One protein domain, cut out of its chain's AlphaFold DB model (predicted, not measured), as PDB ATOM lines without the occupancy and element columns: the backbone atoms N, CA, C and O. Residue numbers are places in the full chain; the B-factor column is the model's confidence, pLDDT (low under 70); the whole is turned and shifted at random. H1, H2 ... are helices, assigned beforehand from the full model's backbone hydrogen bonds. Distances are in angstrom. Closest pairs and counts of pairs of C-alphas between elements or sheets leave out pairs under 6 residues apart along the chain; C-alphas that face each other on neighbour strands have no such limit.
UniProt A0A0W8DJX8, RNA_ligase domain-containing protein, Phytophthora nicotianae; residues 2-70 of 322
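This is residues 2 to 70 of the 322 residues of the protein "RNA_ligase domain-containing protein" of Phytophthora nicotianae (UniProt A0A0W8DJX8). Three helices pack in a small cluster: H1 and the longest, H3, run side by side the same way, and H2 packs on both at a steep tilt. A long loop, residues 10 to 34, joins H1 to H2, and its residues 19 to 24 stick out. The printed part has 69 residues, is all helix by class, and is only just compact, close to loose, with a radius of gyration of the C-alphas of 12.8 A and spans of 37 by 23 by 15 A.

Find C-alpha 2 at (0.385, -101.522, -11.171), where H1 begins, residues 2 to 9. Next comes H2, residues 35 to 45, 15.4 A long. H3, residues 53 to 69, runs 24.2 A to C-alpha 69 at (19.909, -106.169, -15.817).

Look at Ala 3 and Ala 38, the closest C-alphas of H1 and H2, 5.1 A apart; these helices touch at a steep tilt of 58 degrees, opposite ways. H3 touches H1 with residues 59 to 66 alone, at a shallow tilt of 18 degrees, closest at the C-alphas of Cys 4 and Val 59, 5.8 A. H3 touches H2 with residues 56 to 63 alone, at a steep tilt of 52 degrees, closest at the C-alphas of Ala 35 and Ser 60, 5.1 A. In H1, H2 and H3 every O i to N i+4 pair is within hydrogen-bond range.

The C-alphas farthest apart, of Asn 22 and Gly 48, are 37.6 A apart. The printed part has no cut; the link H1 to H2 is long, and pLDDT is under 70 at residues 16 to 29.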
ATOM      1  N   VAL A   2       0.635-102.552 -10.127       81.44
ATOM      2  CA  VAL A   2       0.385-101.522 -11.171       81.44
ATOM      3  C   VAL A   2       1.523-100.494 -11.248       81.44
ATOM      4  O   VAL A   2       1.978-100.179 -12.336       81.44
ATOM      5  N   ALA A   3       2.084-100.066 -10.111       83.75
ATOM      6  CA  ALA A   3       3.284 -99.224 -10.103       83.75
ATOM      7  C   ALA A   3       4.505 -99.904 -10.764       83.75
ATOM      8  O   ALA A   3       5.272 -99.241 -11.442       83.75
ATOM      9  N   CYS A   4       4.665-101.226 -10.646       84.44
ATOM     10  CA  CYS A   4       5.745-101.967 -11.313       84.44
ATOM     11  C   CYS A   4       5.501-102.062 -12.830       84.44
ATOM     12  O   CYS A   4       6.429-101.884 -13.608       84.44
ATOM     13  N   TYR A   5       4.247-102.266 -13.253       85.94
ATOM     14  CA  TYR A   5       3.851-102.176 -14.662       85.94
ATOM     15  C   TYR A   5       4.149-100.779 -15.229       85.94
ATOM     16  O   TYR A   5       4.733-100.665 -16.300       85.94
ATOM     17  N   LEU A   6       3.806 -99.718 -14.489       85.94
ATOM     18  CA  LEU A   6       4.105 -98.337 -14.867       85.94
ATOM     19  C   LEU A   6       5.623 -98.090 -14.939       85.94
ATOM     20  O   LEU A   6       6.082 -97.533 -15.926       85.94
ATOM     21  N   VAL A   7       6.419 -98.577 -13.982       88.44
ATOM     22  CA  VAL A   7       7.894 -98.563 -14.077       88.44
ATOM     23  C   VAL A   7       8.375 -99.270 -15.351       88.44
ATOM     24  O   VAL A   7       9.237 -98.745 -16.047       88.44
ATOM     25  N   ALA A   8       7.822-100.437 -15.693       83.69
ATOM     26  CA  ALA A   8       8.250-101.210 -16.858       83.69
ATOM     27  C   ALA A   8       7.849-100.564 -18.199       83.69
ATOM     28  O   ALA A   8       8.713-100.379 -19.052       83.69
ATOM     29  N   PHE A   9       6.573-100.202 -18.377       86.38
ATOM     30  CA  PHE A   9       5.958 -99.828 -19.666       86.38
ATOM     31  C   PHE A   9       5.367 -98.410 -19.703       86.38
ATOM     32  O   PHE A   9       5.019 -97.888 -20.767       86.38
ATOM     33  N   GLY A  10       5.228 -97.770 -18.545       88.81
ATOM     34  CA  GLY A  10       4.470 -96.538 -18.382       88.81
ATOM     35  C   GLY A  10       3.010 -96.749 -18.761       88.81
ATOM     36  O   GLY A  10       2.418 -97.786 -18.472       88.81
ATOM     37  N   PHE A  11       2.431 -95.770 -19.450       89.56
ATOM     38  CA  PHE A  11       1.060 -95.848 -19.962       89.56
ATOM     39  C   PHE A  11       0.929 -96.610 -21.292       89.56
ATOM     40  O   PHE A  11      -0.154 -96.641 -21.872       89.56
ATOM     41  N   LYS A  12       2.016 -97.199 -21.807       84.50
ATOM     42  CA  LYS A  12       1.994 -97.974 -23.054       84.50
ATOM     43  C   LYS A  12       1.595 -99.432 -22.768       84.50
ATOM     44  O   LYS A  12       1.847 -99.919 -21.663       84.50
ATOM     45  N   PRO A  13       0.986-100.146 -23.732       79.00
ATOM     46  CA  PRO A  13       0.909-101.604 -23.677       79.00
ATOM     47  C   PRO A  13       2.322-102.217 -23.763       79.00
ATOM     48  O   PRO A  13       3.234-101.558 -24.279       79.00
ATOM     49  N   PRO A  14       2.525-103.469 -23.315       76.94
ATOM     50  CA  PRO A  14       3.778-104.177 -23.550       76.94
ATOM     51  C   PRO A  14       3.998-104.366 -25.066       76.94
ATOM     52  O   PRO A  14       3.032-104.680 -25.769       76.94
ATOM     53  N   PRO A  15       5.229-104.183 -25.582       72.44
ATOM     54  CA  PRO A  15       5.576-104.506 -26.968       72.44
ATOM     55  C   PRO A  15       5.155-105.926 -27.377       72.44
ATOM     56  O   PRO A  15       5.225-106.857 -26.573       72.44
ATOM     57  N   VAL A  16       4.731-106.095 -28.634       63.97
ATOM     58  CA  VAL A  16       4.210-107.374 -29.161       63.97
ATOM     59  C   VAL A  16       5.291-108.456 -29.135       63.97
ATOM     60  O   VAL A  16       5.012-109.611 -28.827       63.97
ATOM     61  N   GLU A  17       6.542-108.049 -29.331       63.31
ATOM     62  CA  GLU A  17       7.754-108.866 -29.321       63.31
ATOM     63  C   GLU A  17       7.997-109.571 -27.971       63.31
ATOM     64  O   GLU A  17       8.743-110.546 -27.912       63.31
ATOM     65  N   LEU A  18       7.358-109.113 -26.883       59.62
ATOM     66  CA  LEU A  18       7.394-109.784 -25.577       59.62
ATOM     67  C   LEU A  18       6.473-111.014 -25.509       59.62
ATOM     68  O   LEU A  18       6.712-111.892 -24.683       59.62
ATOM     69  N   ASN A  19       5.437-111.094 -26.354       52.56
ATOM     70  CA  ASN A  19       4.489-112.216 -26.367       52.56
ATOM     71  C   ASN A  19       5.008-113.423 -27.159       52.56
ATOM     72  O   ASN A  19       4.664-114.557 -26.832       52.56
ATOM     73  N   ASP A  20       5.853-113.197 -28.167       47.12
ATOM     74  CA  ASP A  20       6.342-114.248 -29.074       47.12
ATOM     75  C   ASP A  20       7.500-115.079 -28.486       47.12
ATOM     76  O   ASP A  20       8.100-115.903 -29.177       47.12
ATOM     77  N   GLY A  21       7.862-114.853 -27.216       46.94
ATOM     78  CA  GLY A  21       8.937-115.565 -26.506       46.94
ATOM     79  C   GLY A  21      10.353-115.298 -27.034       46.94
ATOM     80  O   GLY A  21      11.322-115.785 -26.462       46.94
ATOM     81  N   ASN A  22      10.491-114.501 -28.095       44.62
ATOM     82  CA  ASN A  22      11.728-114.306 -28.846       44.62
ATOM     83  C   ASN A  22      12.403-112.968 -28.482       44.62
ATOM     84  O   ASN A  22      12.793-112.166 -29.336       44.62
ATOM     85  N   VAL A  23      12.502-112.702 -27.175       51.06
ATOM     86  CA  VAL A  23      13.011-111.436 -26.635       51.06
ATOM     87  C   VAL A  23      14.533-111.421 -26.679       51.06
ATOM     88  O   VAL A  23      15.220-111.662 -25.686       51.06
ATOM     89  N   SER A  24      15.074-111.067 -27.843       49.41
ATOM     90  CA  SER A  24      16.458-110.600 -27.916       49.41
ATOM     91  C   SER A  24      16.655-109.429 -26.936       49.41
ATOM     92  O   SER A  24      15.820-108.524 -26.840       49.41
ATOM     93  N   ASN A  25      17.770-109.431 -26.195       50.81
ATOM     94  CA  ASN A  25      18.045-108.500 -25.085       50.81
ATOM     95  C   ASN A  25      18.157-107.002 -25.482       50.81
ATOM     96  O   ASN A  25      18.563-106.185 -24.660       50.81
ATOM     97  N   GLY A  26      17.831-106.630 -26.725       51.53
ATOM     98  CA  GLY A  26      17.899-105.261 -27.245       51.53
ATOM     99  C   GLY A  26      16.564-104.512 -27.365       51.53
ATOM    100  O   GLY A  26      16.598-103.300 -27.548       51.53
ATOM    101  N   VAL A  27      15.402-105.177 -27.273       55.47
ATOM    102  CA  VAL A  27      14.105-104.542 -27.622       55.47
ATOM    103  C   VAL A  27      13.546-103.637 -26.511       55.47
ATOM    104  O   VAL A  27      12.914-102.624 -26.802       55.47
ATOM    105  N   TRP A  28      13.799-103.952 -25.233       63.00
ATOM    106  CA  TRP A  28      13.351-103.130 -24.100       63.00
ATOM    107  C   TRP A  28      14.418-103.060 -23.004       63.00
ATOM    108  O   TRP A  28      14.574-103.984 -22.206       63.00
ATOM    109  N   PHE A  29      15.182-101.968 -22.996       65.19
ATOM    110  CA  PHE A  29      16.456-101.869 -22.274       65.19
ATOM    111  C   PHE A  29      16.355-101.231 -20.875       65.19
ATOM    112  O   PHE A  29      17.222-101.464 -20.035       65.19
ATOM    113  N   GLN A  30      15.332-100.409 -20.609       79.06
ATOM    114  CA  GLN A  30      15.223 -99.573 -19.401       79.06
ATOM    115  C   GLN A  30      13.766 -99.424 -18.926       79.06
ATOM    116  O   GLN A  30      12.848 -99.600 -19.730       79.06
ATOM    117  N   PRO A  31      13.536 -99.075 -17.644       86.62
ATOM    118  CA  PRO A  31      12.242 -98.596 -17.165       86.62
ATOM    119  C   PRO A  31      11.702 -97.416 -17.983       86.62
ATOM    120  O   PRO A  31      12.451 -96.513 -18.349       86.62
ATOM    121  N   ALA A  32      10.390 -97.393 -18.213       87.88
ATOM    122  CA  ALA A  32       9.687 -96.288 -18.863       87.88
ATOM    123  C   ALA A  32       9.513 -95.054 -17.960       87.88
ATOM    124  O   ALA A  32       9.299 -93.955 -18.468       87.88
ATOM    125  N   MET A  33       9.569 -95.238 -16.638       91.94
ATOM    126  CA  MET A  33       9.589 -94.172 -15.631       91.94
ATOM    127  C   MET A  33      10.226 -94.678 -14.331       91.94
ATOM    128  O   MET A  33      10.348 -95.885 -14.105       91.94
ATOM    129  N   THR A  34      10.626 -93.754 -13.463       94.75
ATOM    130  CA  THR A  34      11.148 -94.067 -12.130       94.75
ATOM    131  C   THR A  34      10.065 -94.631 -11.205       94.75
ATOM    132  O   THR A  34       8.864 -94.439 -11.412       94.75
ATOM    133  N   ALA A  35      10.492 -95.291 -10.124       92.25
ATOM    134  CA  ALA A  35       9.590 -95.750  -9.071       92.25
ATOM    135  C   ALA A  35       8.730 -94.610  -8.494       92.25
ATOM    136  O   ALA A  35       7.525 -94.783  -8.327       92.25
ATOM    137  N   THR A  36       9.325 -93.439  -8.249       95.31
ATOM    138  CA  THR A  36       8.631 -92.261  -7.709       95.31
ATOM    139  C   THR A  36       7.539 -91.762  -8.651       95.31
ATOM    140  O   THR A  36       6.405 -91.565  -8.216       95.31
ATOM    141  N   GLU A  37       7.841 -91.621  -9.945       95.69
ATOM    142  CA  GLU A  37       6.863 -91.209 -10.961       95.69
ATOM    143  C   GLU A  37       5.718 -92.221 -11.079       95.69
ATOM    144  O   GLU A  37       4.554 -91.827 -11.099       95.69
ATOM    145  N   ALA A  38       6.022 -93.522 -11.072       93.69
ATOM    146  CA  ALA A  38       5.016 -94.580 -11.123       93.69
ATOM    147  C   ALA A  38       4.106 -94.608  -9.883       93.69
ATOM    148  O   ALA A  38       2.893 -94.789 -10.010       93.69
ATOM    149  N   ILE A  39       4.671 -94.419  -8.685       93.00
ATOM    150  CA  ILE A  39       3.913 -94.325  -7.430       93.00
ATOM    151  C   ILE A  39       3.028 -93.074  -7.447       93.00
ATOM    152  O   ILE A  39       1.843 -93.162  -7.127       93.00
ATOM    153  N   GLN A  40       3.566 -91.920  -7.850       95.25
ATOM    154  CA  GLN A  40       2.818 -90.664  -7.891       95.25
ATOM    155  C   GLN A  40       1.697 -90.702  -8.938       95.25
ATOM    156  O   GLN A  40       0.562 -90.350  -8.624       95.25
ATOM    157  N   ALA A  41       1.970 -91.203 -10.145       91.25
ATOM    158  CA  ALA A  41       0.962 -91.413 -11.180       91.25
ATOM    159  C   ALA A  41      -0.163 -92.343 -10.698       91.25
ATOM    160  O   ALA A  41      -1.344 -92.043 -10.888       91.25
ATOM    161  N   LEU A  42       0.186 -93.445 -10.022       91.12
ATOM    162  CA  LEU A  42      -0.795 -94.368  -9.462       91.12
ATOM    163  C   LEU A  42      -1.621 -93.733  -8.332       91.12
ATOM    164  O   LEU A  42      -2.834 -93.913  -8.319       91.12
ATOM    165  N   ARG A  43      -1.001 -92.956  -7.433       93.19
ATOM    166  CA  ARG A  43      -1.694 -92.204  -6.369       93.19
ATOM    167  C   ARG A  43      -2.658 -91.153  -6.932       93.19
ATOM    168  O   ARG A  43      -3.745 -90.996  -6.386       93.19
ATOM    169  N   THR A  44      -2.306 -90.484  -8.033       92.62
ATOM    170  CA  THR A  44      -3.191 -89.529  -8.726       92.62
ATOM    171  C   THR A  44      -4.390 -90.223  -9.375       92.62
ATOM    172  O   THR A  44      -5.512 -89.744  -9.251       92.62
ATOM    173  N   MET A  45      -4.182 -91.362 -10.049       89.88
ATOM    174  CA  MET A  45      -5.279 -92.131 -10.662       89.88
ATOM    175  C   MET A  45      -6.165 -92.841  -9.633       89.88
ATOM    176  O   MET A  45      -7.360 -93.024  -9.857       89.88
ATOM    177  N   ARG A  46      -5.572 -93.285  -8.523       88.44
ATOM    178  CA  ARG A  46      -6.233 -94.029  -7.453       88.44
ATOM    179  C   ARG A  46      -5.626 -93.635  -6.098       88.44
ATOM    180  O   ARG A  46      -4.662 -94.272  -5.656       88.44
ATOM    181  N   PRO A  47      -6.196 -92.624  -5.419       89.19
ATOM    182  CA  PRO A  47      -5.836 -92.281  -4.044       89.19
ATOM    183  C   PRO A  47      -5.905 -93.507  -3.118       89.19
ATOM    184  O   PRO A  47      -6.728 -94.398  -3.331       89.19
ATOM    185  N   GLY A  48      -5.014 -93.576  -2.123       81.12
ATOM    186  CA  GLY A  48      -4.846 -94.767  -1.269       81.12
ATOM    187  C   GLY A  48      -4.080 -95.930  -1.927       81.12
ATOM    188  O   GLY A  48      -4.167 -97.070  -1.485       81.12
ATOM    189  N   SER A  49      -3.347 -95.684  -3.020       83.69
ATOM    190  CA  SER A  49      -2.450 -96.689  -3.615       83.69
ATOM    191  C   SER A  49      -1.015 -96.505  -3.133       83.69
ATOM    192  O   SER A  49      -0.489 -95.399  -3.233       83.69
ATOM    193  N   ILE A  50      -0.361 -97.604  -2.734       83.06
ATOM    194  CA  ILE A  50       0.999 -97.618  -2.162       83.06
ATOM    195  C   ILE A  50       1.031 -96.737  -0.905       83.06
ATOM    196  O   ILE A  50       1.251 -95.534  -0.986       83.06
ATOM    197  N   GLU A  51       0.751 -97.318   0.256       88.06
ATOM    198  CA  GLU A  51       0.511 -96.577   1.505       88.06
ATOM    199  C   GLU A  51       1.639 -96.744   2.533       88.06
ATOM    200  O   GLU A  51       1.749 -95.939   3.455       88.06
ATOM    201  N   THR A  52       2.502 -97.755   2.369       89.69
ATOM    202  CA  THR A  52       3.589 -98.065   3.314       89.69
ATOM    203  C   THR A  52       4.969 -97.947   2.663       89.69
ATOM    204  O   THR A  52       5.109 -98.069   1.442       89.69
ATOM    205  N   LYS A  53       6.012 -97.738   3.477       91.44
ATOM    206  CA  LYS A  53       7.397 -97.602   2.994       91.44
ATOM    207  C   LYS A  53       7.901 -98.867   2.308       91.44
ATOM    208  O   LYS A  53       8.561 -98.783   1.284       91.44
ATOM    209  N   GLU A  54       7.525-100.033   2.818       86.69
ATOM    210  CA  GLU A  54       7.896-101.342   2.274       86.69
ATOM    211  C   GLU A  54       7.325-101.525   0.855       86.69
ATOM    212  O   GLU A  54       7.955-102.127  -0.014       86.69
ATOM    213  N   GLN A  55       6.142-100.957   0.588       80.12
ATOM    214  CA  GLN A  55       5.539-100.952  -0.746       80.12
ATOM    215  C   GLN A  55       6.256 -99.979  -1.700       80.12
ATOM    216  O   GLN A  55       6.415-100.302  -2.878       80.12
ATOM    217  N   GLU A  56       6.713 -98.819  -1.215       91.06
ATOM    218  CA  GLU A  56       7.552 -97.891  -1.993       91.06
ATOM    219  C   GLU A  56       8.926 -98.517  -2.311       91.06
ATOM    220  O   GLU A  56       9.363 -98.514  -3.467       91.06
ATOM    221  N   GLU A  57       9.568 -99.142  -1.319       89.06
ATOM    222  CA  GLU A  57      10.828 -99.878  -1.464       89.06
ATOM    223  C   GLU A  57      10.707-101.037  -2.455       89.06
ATOM    224  O   GLU A  57      11.584-101.202  -3.299       89.06
ATOM    225  N   ALA A  58       9.613-101.804  -2.441       79.75
ATOM    226  CA  ALA A  58       9.393-102.882  -3.408       79.75
ATOM    227  C   ALA A  58       9.370-102.375  -4.866       79.75
ATOM    228  O   ALA A  58       9.963-102.999  -5.752       79.75
ATOM    229  N   VAL A  59       8.740-101.224  -5.132       86.31
ATOM    230  CA  VAL A  59       8.728-100.605  -6.472       86.31
ATOM    231  C   VAL A  59      10.109-100.032  -6.824       86.31
ATOM    232  O   VAL A  59      10.560-100.177  -7.962       86.31
ATOM    233  N   SER A  60      10.815 -99.444  -5.855       88.69
ATOM    234  CA  SER A  60      12.188 -98.939  -6.019       88.69
ATOM    235  C   SER A  60      13.197-100.053  -6.328       88.69
ATOM    236  O   SER A  60      14.003 -99.942  -7.257       88.69
ATOM    237  N   ASN A  61      13.096-101.181  -5.622       86.88
ATOM    238  CA  ASN A  61      13.898-102.381  -5.837       86.88
ATOM    239  C   ASN A  61      13.632-102.986  -7.221       86.88
ATOM    240  O   ASN A  61      14.581-103.318  -7.928       86.88
ATOM    241  N   TYR A  62      12.369-103.048  -7.655       84.31
ATOM    242  CA  TYR A  62      12.007-103.496  -9.003       84.31
ATOM    243  C   TYR A  62      12.561-102.568 -10.103       84.31
ATOM    244  O   TYR A  62      13.185-103.035 -11.055       84.31
ATOM    245  N   CYS A  63      12.426-101.248  -9.942       88.31
ATOM    246  CA  CYS A  63      13.022-100.263 -10.851       88.31
ATOM    247  C   CYS A  63      14.551-100.425 -10.932       88.31
ATOM    248  O   CYS A  63      15.133-100.435 -12.020       88.31
ATOM    249  N   SER A  64      15.204-100.619  -9.784       85.44
ATOM    250  CA  SER A  64      16.648-100.846  -9.684       85.44
ATOM    251  C   SER A  64      17.089-102.171 -10.319       85.44
ATOM    252  O   SER A  64      18.166-102.237 -10.908       85.44
ATOM    253  N   LEU A  65      16.272-103.225 -10.224       81.75
ATOM    254  CA  LEU A  65      16.521-104.526 -10.845       81.75
ATOM    255  C   LEU A  65      16.532-104.419 -12.377       81.75
ATOM    256  O   LEU A  65      17.491-104.861 -13.011       81.75
ATOM    257  N   LEU A  66      15.516-103.769 -12.957       80.81
ATOM    258  CA  LEU A  66      15.431-103.534 -14.402       80.81
ATOM    259  C   LEU A  66      16.637-102.739 -14.926       80.81
ATOM    260  O   LEU A  66      17.223-103.119 -15.941       80.81
ATOM    261  N   TRP A  67      17.058-101.693 -14.203       81.75
ATOM    262  CA  TRP A  67      18.269-100.924 -14.519       81.75
ATOM    263  C   TRP A  67      19.551-101.762 -14.463       81.75
ATOM    264  O   TRP A  67      20.384-101.664 -15.365       81.75
ATOM    265  N   LYS A  68      19.716-102.594 -13.424       80.31
ATOM    266  CA  LYS A  68      20.893-103.462 -13.254       80.31
ATOM    267  C   LYS A  68      21.000-104.520 -14.351       80.31
ATOM    268  O   LYS A  68      22.094-104.718 -14.873       80.31
ATOM    269  N   ARG A  69      19.896-105.186 -14.719       73.94
ATOM    270  CA  ARG A  69      19.909-106.169 -15.817       73.94
ATOM    271  C   ARG A  69      20.062-105.504 -17.179       73.94
ATOM    272  O   ARG A  69      20.788-106.037 -18.014       73.94
ATOM    273  N   ARG A  70      19.357-104.387 -17.398       78.00
ATOM    274  CA  ARG A  70      19.075-103.787 -18.713       78.00
ATOM    275  C   ARG A  70      18.032-104.557 -19.538       78.00
ATOM    276  O   ARG A  70      18.209-104.798 -20.728       78.00
TER     277      ARG A  70